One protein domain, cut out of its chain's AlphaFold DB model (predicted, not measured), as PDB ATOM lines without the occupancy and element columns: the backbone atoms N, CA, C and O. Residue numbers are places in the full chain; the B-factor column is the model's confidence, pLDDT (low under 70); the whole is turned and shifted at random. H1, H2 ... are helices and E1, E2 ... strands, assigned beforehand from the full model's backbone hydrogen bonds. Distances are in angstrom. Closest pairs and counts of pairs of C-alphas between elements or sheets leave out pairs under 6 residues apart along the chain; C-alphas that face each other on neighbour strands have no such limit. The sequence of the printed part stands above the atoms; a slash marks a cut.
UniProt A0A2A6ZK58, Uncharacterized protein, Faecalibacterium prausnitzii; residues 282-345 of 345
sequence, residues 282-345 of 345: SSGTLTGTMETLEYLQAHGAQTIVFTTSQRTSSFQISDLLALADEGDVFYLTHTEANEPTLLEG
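Overview. This is residues 282 to 345 of the 345 residues of an uncharacterized protein of Faecalibacterium prausnitzii (UniProt A0A2A6ZK58). Two narrow ribbons of two strands each, E1 with E4 and E2 with E3, stand loosely face to face with few contacts between them, and the helices H1 and H2 pack together at one end of the pair. Beyond E4, at the other end, the tail of residues 335 to 345 turns and folds back past E4. The printed part has 64 residues, with two named helices and four named strands in the order E1, H1, E2, E3, H2, E4; each sheet is antiparallel, and the class is mixed, helices and strands. The whole is compact, with a radius of gyration of the C-alphas of 11.8 A, and flat in outline, spanning 32 by 27 by 14 A.

Along the chain. In the sheet of E1 and E4, E1 is residues 284 to 289 and measures 16.9 A from first to last C-alpha, beginning at C-alpha 284 at (-51.686, -1.837, 128.225). E4 is residues 329 to 334 and measures 16.7 A, ending at C-alpha 334 at (-55.839, -1.396, 124.993). In the sheet of E2 and E3, E2 is residues 303 to 307, 12.6 A long, and E3 is residues 312 to 316, 13.7 A long. H1, the longest helix, is residues 290 to 298 and measures 12.2 A, ending at C-alpha 298 at (-52.776, -28.030, 125.316). H2 is residues 317 to 321 and measures 6.1 A.

Arrangement. E1 and E4 are antiparallel neighbours, with 165 degrees between their N-to-C directions. C-alphas 285 and 333 face each other at 4.2 A, and N 286 and O 332 are within hydrogen-bond range at 2.8 A, as are N 334 and O 284 at 2.8 A. From this sheet to the other, the closest C-alphas of E1 and E2 are those of Leu 286 and Phe 306, 7.3 A apart. The closest C-alphas of E2 and E4 are those of Phe 306 and Leu 332, 7.8 A apart. E3 and E4 are near each other, with 5 pairs of C-alphas within 10 A, while E1 and E3 are apart. E2 and E3 are antiparallel and form a hairpin, at 163 degrees; N 304 and O 315 are 2.8 A apart, within hydrogen-bond range, and so are N 313 and O 306 at 2.8 A. H1 and H2 touch, with 7 pairs of C-alphas within 8 A, the closest being those of Leu 293 and Ile 317 at 6.3 A. The closest C-alphas of H1 and E4 are those of Met 290 and Val 329, 6.1 A apart. H1 and E2 are near each other, with 5 pairs of C-alphas within 10 A. The closest C-alphas of E2 and H2 are those of Thr 303 and Ile 317, at 5.2 A. H1 and E3 are apart, and so are E1 and H2. In H1 and H2 every O i to N i+4 pair is within hydrogen-bond range.

Size, cuts and confidence. The two C-alphas farthest apart, those of Ala 298 and Ala 337, are 33.6 A from each other, and the first and last printed C-alphas, those of Ser 282 and Gly 345, are 25.3 A apart. The printed part has no cut, and residue 345 is the chain's last. The links from E1 to H1, H1 to E2, E2 to E3 and E3 to H2 are tight; that from H2 to E4, with 7 residues, is short, and no link is long. The mean pLDDT of the printed part is 70.5. In this predicted model 26 printed residues are under 70: residues 282 to 284, 287, 307 to 311, 324 to 327, 329, 333 and 335 to 345.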
ATOM      1  N   SER A 282     -54.558   1.900 132.975       54.56
ATOM      2  CA  SER A 282     -55.489   2.664 132.113       54.56
ATOM      3  C   SER A 282     -55.416   2.227 130.648       54.56
ATOM      4  O   SER A 282     -56.425   2.246 129.944       54.56
ATOM      5  N   SER A 283     -54.239   1.773 130.233       61.66
ATOM      6  CA  SER A 283     -53.894   1.195 128.938       61.66
ATOM      7  C   SER A 283     -52.948   0.012 129.163       61.66
ATOM      8  O   SER A 283     -52.460  -0.212 130.273       61.66
ATOM      9  N   GLY A 284     -52.700  -0.790 128.135       66.12
ATOM     10  CA  GLY A 284     -51.686  -1.837 128.225       66.12
ATOM     11  C   GLY A 284     -51.603  -2.681 126.968       66.12
ATOM     12  O   GLY A 284     -52.597  -2.835 126.258       66.12
ATOM     13  N   THR A 285     -50.428  -3.256 126.727       71.25
ATOM     14  CA  THR A 285     -50.206  -4.251 125.676       71.25
ATOM     15  C   THR A 285     -49.819  -5.570 126.327       71.25
ATOM     16  O   THR A 285     -48.780  -5.664 126.976       71.25
ATOM     17  N   LEU A 286     -50.651  -6.593 126.165       74.31
ATOM     18  CA  LEU A 286     -50.289  -7.966 126.491       74.31
ATOM     19  C   LEU A 286     -49.581  -8.578 125.280       74.31
ATOM     20  O   LEU A 286     -50.149  -8.617 124.193       74.31
ATOM     21  N   THR A 287     -48.357  -9.059 125.481       69.12
ATOM     22  CA  THR A 287     -47.570  -9.750 124.455       69.12
ATOM     23  C   THR A 287     -47.214 -11.166 124.896       69.12
ATOM     24  O   THR A 287     -47.111 -11.437 126.093       69.12
ATOM     25  N   GLY A 288     -47.048 -12.076 123.943       71.56
ATOM     26  CA  GLY A 288     -46.612 -13.448 124.189       71.56
ATOM     27  C   GLY A 288     -46.311 -14.176 122.884       71.56
ATOM     28  O   GLY A 288     -46.603 -13.671 121.806       71.56
ATOM     29  N   THR A 289     -45.714 -15.360 122.968       78.81
ATOM     30  CA  THR A 289     -45.378 -16.168 121.783       78.81
ATOM     31  C   THR A 289     -46.525 -17.094 121.388       78.81
ATOM     32  O   THR A 289     -47.338 -17.476 122.239       78.81
ATOM     33  N   MET A 290     -46.567 -17.523 120.122       80.12
ATOM     34  CA  MET A 290     -47.488 -18.590 119.699       80.12
ATOM     35  C   MET A 290     -47.249 -19.890 120.479       80.12
ATOM     36  O   MET A 290     -48.212 -20.498 120.935       80.12
ATOM     37  N   GLU A 291     -45.991 -20.239 120.776       79.19
ATOM     38  CA  GLU A 291     -45.639 -21.390 121.630       79.19
ATOM     39  C   GLU A 291     -46.323 -21.316 123.010       79.19
ATOM     40  O   GLU A 291     -46.823 -22.312 123.533       79.19
ATOM     41  N   THR A 292     -46.424 -20.113 123.589       80.19
ATOM     42  CA  THR A 292     -47.139 -19.907 124.858       80.19
ATOM     43  C   THR A 292     -48.636 -20.176 124.702       80.19
ATOM     44  O   THR A 292     -49.247 -20.804 125.567       80.19
ATOM     45  N   LEU A 293     -49.248 -19.724 123.604       84.56
ATOM     46  CA  LEU A 293     -50.663 -19.969 123.323       84.56
ATOM     47  C   LEU A 293     -50.952 -21.457 123.079       84.56
ATOM     48  O   LEU A 293     -51.936 -21.975 123.610       84.56
ATOM     49  N   GLU A 294     -50.083 -22.156 122.349       85.44
ATOM     50  CA  GLU A 294     -50.168 -23.604 122.129       85.44
ATOM     51  C   GLU A 294     -50.057 -24.374 123.443       85.44
ATOM     52  O   GLU A 294     -50.885 -25.245 123.727       85.44
ATOM     53  N   TYR A 295     -49.087 -24.006 124.286       82.00
ATOM     54  CA  TYR A 295     -48.937 -24.580 125.618       82.00
ATOM     55  C   TYR A 295     -50.213 -24.385 126.441       82.00
ATOM     56  O   TYR A 295     -50.748 -25.346 126.994       82.00
ATOM     57  N   LEU A 296     -50.748 -23.165 126.495       84.31
ATOM     58  CA  LEU A 296     -51.976 -22.873 127.236       84.31
ATOM     59  C   LEU A 296     -53.168 -23.686 126.703       84.31
ATOM     60  O   LEU A 296     -53.915 -24.264 127.500       84.31
ATOM     61  N   GLN A 297     -53.319 -23.791 125.381       90.06
ATOM     62  CA  GLN A 297     -54.383 -24.575 124.752       90.06
ATOM     63  C   GLN A 297     -54.262 -26.071 125.067       90.06
ATOM     64  O   GLN A 297     -55.252 -26.705 125.448       90.06
ATOM     65  N   ALA A 298     -53.053 -26.633 124.980       88.69
ATOM     66  CA  ALA A 298     -52.776 -28.030 125.316       88.69
ATOM     67  C   ALA A 298     -53.078 -28.352 126.792       88.69
ATOM     68  O   ALA A 298     -53.445 -29.481 127.120       88.69
ATOM     69  N   HIS A 299     -52.995 -27.347 127.668       88.25
ATOM     70  CA  HIS A 299     -53.312 -27.450 129.093       88.25
ATOM     71  C   HIS A 299     -54.744 -26.996 129.437       88.25
ATOM     72  O   HIS A 299     -55.079 -26.798 130.606       88.25
ATOM     73  N   GLY A 300     -55.620 -26.890 128.431       86.88
ATOM     74  CA  GLY A 300     -57.061 -26.717 128.609       86.88
ATOM     75  C   GLY A 300     -57.538 -25.270 128.735       86.88
ATOM     76  O   GLY A 300     -58.731 -25.053 128.965       86.88
ATOM     77  N   ALA A 301     -56.658 -24.280 128.565       88.38
ATOM     78  CA  ALA A 301     -57.088 -22.894 128.433       88.38
ATOM     79  C   ALA A 301     -57.786 -22.689 127.080       88.38
ATOM     80  O   ALA A 301     -57.342 -23.186 126.048       88.38
ATOM     81  N   GLN A 302     -58.893 -21.948 127.084       92.00
ATOM     82  CA  GLN A 302     -59.665 -21.660 125.868       92.00
ATOM     83  C   GLN A 302     -59.575 -20.190 125.476       92.00
ATOM     84  O   GLN A 302     -59.576 -19.865 124.293       92.00
ATOM     85  N   THR A 303     -59.471 -19.300 126.461       84.06
ATOM     86  CA  THR A 303     -59.493 -17.858 126.250       84.06
ATOM     87  C   THR A 303     -58.369 -17.152 126.989       84.06
ATOM     88  O   THR A 303     -57.998 -17.528 128.101       84.06
ATOM     89  N   ILE A 304     -57.889 -16.069 126.387       82.19
ATOM     90  CA  ILE A 304     -57.117 -15.027 127.057       82.19
ATOM     91  C   ILE A 304     -58.087 -13.923 127.457       82.19
ATOM     92  O   ILE A 304     -58.757 -13.342 126.604       82.19
ATOM     93  N   VAL A 305     -58.165 -13.624 128.752       78.94
ATOM     94  CA  VAL A 305     -58.915 -12.472 129.264       78.94
ATOM     95  C   VAL A 305     -57.912 -11.383 129.619       78.94
ATOM     96  O   VAL A 305     -57.168 -11.517 130.587       78.94
ATOM     97  N   PHE A 306     -57.897 -10.307 128.837       76.88
ATOM     98  CA  PHE A 306     -57.032  -9.155 129.051       76.88
ATOM     99  C   PHE A 306     -57.835  -8.009 129.676       76.88
ATOM    100  O   PHE A 306     -58.787  -7.507 129.077       76.88
ATOM    101  N   THR A 307     -57.474  -7.614 130.897       67.62
ATOM    102  CA  THR A 307     -58.185  -6.583 131.665       67.62
ATOM    103  C   THR A 307     -57.261  -5.424 132.017       67.62
ATOM    104  O   THR A 307     -56.143  -5.614 132.480       67.62
ATOM    105  N   THR A 308     -57.796  -4.225 131.831       64.75
ATOM    106  CA  THR A 308     -57.284  -2.906 132.226       64.75
ATOM    107  C   THR A 308     -58.351  -2.234 133.099       64.75
ATOM    108  O   THR A 308     -59.497  -2.690 133.113       64.75
ATOM    109  N   SER A 309     -58.039  -1.139 133.790       58.03
ATOM    110  CA  SER A 309     -59.019  -0.388 134.593       58.03
ATOM    111  C   SER A 309     -60.182   0.163 133.771       58.03
ATOM    112  O   SER A 309     -61.265   0.367 134.315       58.03
ATOM    113  N   GLN A 310     -59.979   0.384 132.470       59.47
ATOM    114  CA  GLN A 310     -61.009   0.911 131.575       59.47
ATOM    115  C   GLN A 310     -61.781  -0.178 130.815       59.47
ATOM    116  O   GLN A 310     -62.905   0.063 130.370       59.47
ATOM    117  N   ARG A 311     -61.189  -1.364 130.619       67.06
ATOM    118  CA  ARG A 311     -61.701  -2.368 129.673       67.06
ATOM    119  C   ARG A 311     -61.280  -3.792 130.022       67.06
ATOM    120  O   ARG A 311     -60.115  -4.041 130.322       67.06
ATOM    121  N   THR A 312     -62.201  -4.736 129.844       73.50
ATOM    122  CA  THR A 312     -61.918  -6.176 129.756       73.50
ATOM    123  C   THR A 312     -62.218  -6.659 128.341       73.50
ATOM    124  O   THR A 312     -63.323  -6.454 127.840       73.50
ATOM    125  N   SER A 313     -61.247  -7.323 127.721       72.75
ATOM    126  CA  SER A 313     -61.385  -8.009 126.437       72.75
ATOM    127  C   SER A 313     -61.117  -9.499 126.626       72.75
ATOM    128  O   SER A 313     -60.307  -9.895 127.463       72.75
ATOM    129  N   SER A 314     -61.813 -10.342 125.868       81.25
ATOM    130  CA  SER A 314     -61.615 -11.789 125.880       81.25
ATOM    131  C   SER A 314     -61.380 -12.269 124.459       81.25
ATOM    132  O   SER A 314     -62.178 -11.971 123.575       81.25
ATOM    133  N   PHE A 315     -60.325 -13.049 124.262       82.88
ATOM    134  CA  PHE A 315     -59.894 -13.577 122.970       82.88
ATOM    135  C   PHE A 315     -59.851 -15.100 123.046       82.88
ATOM    136  O   PHE A 315     -59.370 -15.640 124.041       82.88
ATOM    137  N   GLN A 316     -60.361 -15.805 122.038       89.06
ATOM    138  CA  GLN A 316     -60.188 -17.257 121.967       89.06
ATOM    139  C   GLN A 316     -58.744 -17.567 121.581       89.06
ATOM    140  O   GLN A 316     -58.216 -16.986 120.635       89.06
ATOM    141  N   ILE A 317     -58.114 -18.506 122.281       88.12
ATOM    142  CA  ILE A 317     -56.742 -18.929 121.976       88.12
ATOM    143  C   ILE A 317     -56.672 -19.544 120.573       88.12
ATOM    144  O   ILE A 317     -55.714 -19.297 119.853       88.12
ATOM    145  N   SER A 318     -57.711 -20.272 120.149       89.50
ATOM    146  CA  SER A 318     -57.802 -20.801 118.782       89.50
ATOM    147  C   SER A 318     -57.777 -19.711 117.717       89.50
ATOM    148  O   SER A 318     -57.201 -19.920 116.657       89.50
ATOM    149  N   ASP A 319     -58.397 -18.566 117.997       86.38
ATOM    150  CA  ASP A 319     -58.460 -17.460 117.047       86.38
ATOM    151  C   ASP A 319     -57.104 -16.758 116.996       86.38
ATOM    152  O   ASP A 319     -56.625 -16.462 115.913       86.38
ATOM    153  N   LEU A 320     -56.445 -16.572 118.145       83.44
ATOM    154  CA  LEU A 320     -55.096 -16.001 118.206       83.44
ATOM    155  C   LEU A 320     -54.060 -16.866 117.473       83.44
ATOM    156  O   LEU A 320     -53.271 -16.334 116.703       83.44
ATOM    157  N   LEU A 321     -54.109 -18.189 117.656       85.75
ATOM    158  CA  LEU A 321     -53.237 -19.139 116.953       85.75
ATOM    159  C   LEU A 321     -53.503 -19.198 115.442       85.75
ATOM    160  O   LEU A 321     -52.631 -19.596 114.683       85.75
ATOM    161  N   ALA A 322     -54.703 -18.822 114.993       84.62
ATOM    162  CA  ALA A 322     -55.044 -18.791 113.573       84.62
ATOM    163  C   ALA A 322     -54.591 -17.502 112.863       84.62
ATOM    164  O   ALA A 322     -54.728 -17.411 111.642       84.62
ATOM    165  N   LEU A 323     -54.113 -16.499 113.608       71.25
ATOM    166  CA  LEU A 323     -53.752 -15.182 113.075       71.25
ATOM    167  C   LEU A 323     -52.287 -15.071 112.629       71.25
ATOM    168  O   LEU A 323     -51.942 -14.045 112.051       71.25
ATOM    169  N   ALA A 324     -51.437 -16.063 112.900       65.94
ATOM    170  CA  ALA A 324     -49.994 -15.944 112.712       65.94
ATOM    171  C   ALA A 324     -49.314 -17.307 112.488       65.94
ATOM    172  O   ALA A 324     -49.905 -18.349 112.785       65.94
ATOM    173  N   ASP A 325     -48.086 -17.293 111.970       69.56
ATOM    174  CA  ASP A 325     -47.300 -18.501 111.713       69.56
ATOM    175  C   ASP A 325     -46.538 -18.962 112.981       69.56
ATOM    176  O   ASP A 325     -46.382 -18.238 113.971       69.56
ATOM    177  N   GLU A 326     -46.063 -20.212 112.978       55.88
ATOM    178  CA  GLU A 326     -45.289 -20.802 114.080       55.88
ATOM    179  C   GLU A 326     -43.996 -19.995 114.332       55.88
ATOM    180  O   GLU A 326     -43.127 -19.902 113.465       55.88
ATOM    181  N   GLY A 327     -43.863 -19.415 115.532       56.66
ATOM    182  CA  GLY A 327     -42.725 -18.571 115.935       56.66
ATOM    183  C   GLY A 327     -43.046 -17.080 116.102       56.66
ATOM    184  O   GLY A 327     -42.216 -16.346 116.643       56.66
ATOM    185  N   ASP A 328     -44.245 -16.646 115.713       71.25
ATOM    186  CA  ASP A 328     -44.669 -15.253 115.843       71.25
ATOM    187  C   ASP A 328     -45.004 -14.846 117.295       71.25
ATOM    188  O   ASP A 328     -45.202 -15.665 118.206       71.25
ATOM    189  N   VAL A 329     -45.066 -13.531 117.516       67.44
ATOM    190  CA  VAL A 329     -45.461 -12.899 118.780       67.44
ATOM    191  C   VAL A 329     -46.838 -12.269 118.595       67.44
ATOM    192  O   VAL A 329     -47.075 -11.565 117.616       67.44
ATOM    193  N   PHE A 330     -47.755 -12.489 119.536       72.31
ATOM    194  CA  PHE A 330     -49.041 -11.801 119.547       72.31
ATOM    195  C   PHE A 330     -48.967 -10.523 120.386       72.31
ATOM    196  O   PHE A 330     -48.240 -10.450 121.380       72.31
ATOM    197  N   TYR A 331     -49.778  -9.534 120.013       70.75
ATOM    198  CA  TYR A 331     -49.956  -8.284 120.749       70.75
ATOM    199  C   TYR A 331     -51.448  -8.007 120.933       70.75
ATOM    200  O   TYR A 331     -52.217  -8.011 119.972       70.75
ATOM    201  N   LEU A 332     -51.867  -7.760 122.173       73.44
ATOM    202  CA  LEU A 332     -53.225  -7.362 122.533       73.44
ATOM    203  C   LEU A 332     -53.160  -6.019 123.244       73.44
ATOM    204  O   LEU A 332     -52.761  -5.948 124.404       73.44
ATOM    205  N   THR A 333     -53.565  -4.961 122.553       68.06
ATOM    206  CA  THR A 333     -53.419  -3.593 123.049       68.06
ATOM    207  C   THR A 333     -54.763  -2.974 123.418       68.06
ATOM    208  O   THR A 333     -55.727  -3.015 122.651       68.06
ATOM    209  N   HIS A 334     -54.822  -2.362 124.599       71.44
ATOM    210  CA  HIS A 334     -55.839  -1.396 124.993       71.44
ATOM    211  C   HIS A 334     -55.220   0.007 124.949       71.44
ATOM    212  O   HIS A 334     -54.446   0.365 125.835       71.44
ATOM    213  N   THR A 335     -55.574   0.796 123.934       58.44
ATOM    214  CA  THR A 335     -55.349   2.254 123.869       58.44
ATOM    215  C   THR A 335     -56.679   2.991 123.994       58.44
ATOM    216  O   THR A 335     -57.730   2.404 123.725       58.44
ATOM    217  N   GLU A 336     -56.641   4.271 124.377       53.06
ATOM    218  CA  GLU A 336     -57.814   5.148 124.495       53.06
ATOM    219  C   GLU A 336     -58.831   4.920 123.352       53.06
ATOM    220  O   GLU A 336     -58.532   5.095 122.171       53.06
ATOM    221  N   ALA A 337     -60.031   4.473 123.733       40.75
ATOM    222  CA  ALA A 337     -61.267   4.385 122.948       40.75
ATOM    223  C   ALA A 337     -61.277   3.674 121.569       40.75
ATOM    224  O   ALA A 337     -62.313   3.736 120.907       40.75
ATOM    225  N   ASN A 338     -60.234   2.950 121.144       41.62
ATOM    226  CA  ASN A 338     -60.247   2.229 119.860       41.62
ATOM    227  C   ASN A 338     -60.211   0.691 119.994       41.62
ATOM    228  O   ASN A 338     -59.714   0.115 120.965       41.62
ATOM    229  N   GLU A 339     -60.828   0.023 119.016       42.16
ATOM    230  CA  GLU A 339     -60.840  -1.435 118.823       42.16
ATOM    231  C   GLU A 339     -59.400  -1.991 118.714       42.16
ATOM    232  O   GLU A 339     -58.535  -1.311 118.155       42.16
ATOM    233  N   PRO A 340     -59.123  -3.202 119.240       41.44
ATOM    234  CA  PRO A 340     -57.791  -3.802 119.194       41.44
ATOM    235  C   PRO A 340     -57.281  -3.881 117.752       41.44
ATOM    236  O   PRO A 340     -58.008  -4.287 116.846       41.44
ATOM    237  N   THR A 341     -56.029  -3.482 117.542       46.06
ATOM    238  CA  THR A 341     -55.381  -3.492 116.227       46.06
ATOM    239  C   THR A 341     -54.302  -4.568 116.223       46.06
ATOM    240  O   THR A 341     -53.377  -4.508 117.028       46.06
ATOM    241  N   LEU A 342     -54.428  -5.561 115.337       45.44
ATOM    242  CA  LEU A 342     -53.327  -6.464 115.009       45.44
ATOM    243  C   LEU A 342     -52.330  -5.657 114.166       45.44
ATOM    244  O   LEU A 342     -52.719  -5.105 113.135       45.44
ATOM    245  N   LEU A 343     -51.082  -5.538 114.612       42.31
ATOM    246  CA  LEU A 343     -50.003  -5.004 113.784       42.31
ATOM    247  C   LEU A 343     -49.187  -6.198 113.290       42.31
ATOM    248  O   LEU A 343     -48.579  -6.897 114.097       42.31
ATOM    249  N   GLU A 344     -49.233  -6.453 111.983       37.19
ATOM    250  CA  GLU A 344     -48.329  -7.404 111.331       37.19
ATOM    251  C   GLU A 344     -46.907  -6.821 111.335       37.19
ATOM    252  O   GLU A 344     -46.730  -5.621 111.083       37.19
ATOM    253  N   GLY A 345     -45.922  -7.657 111.678       35.81
ATOM    254  CA  GLY A 345     -44.492  -7.339 111.588       35.81
ATOM    255  C   GLY A 345     -43.962  -7.385 110.162       35.81
ATOM    256  O   GLY A 345     -44.507  -8.162 109.347       35.81
TER     257      GLY A 345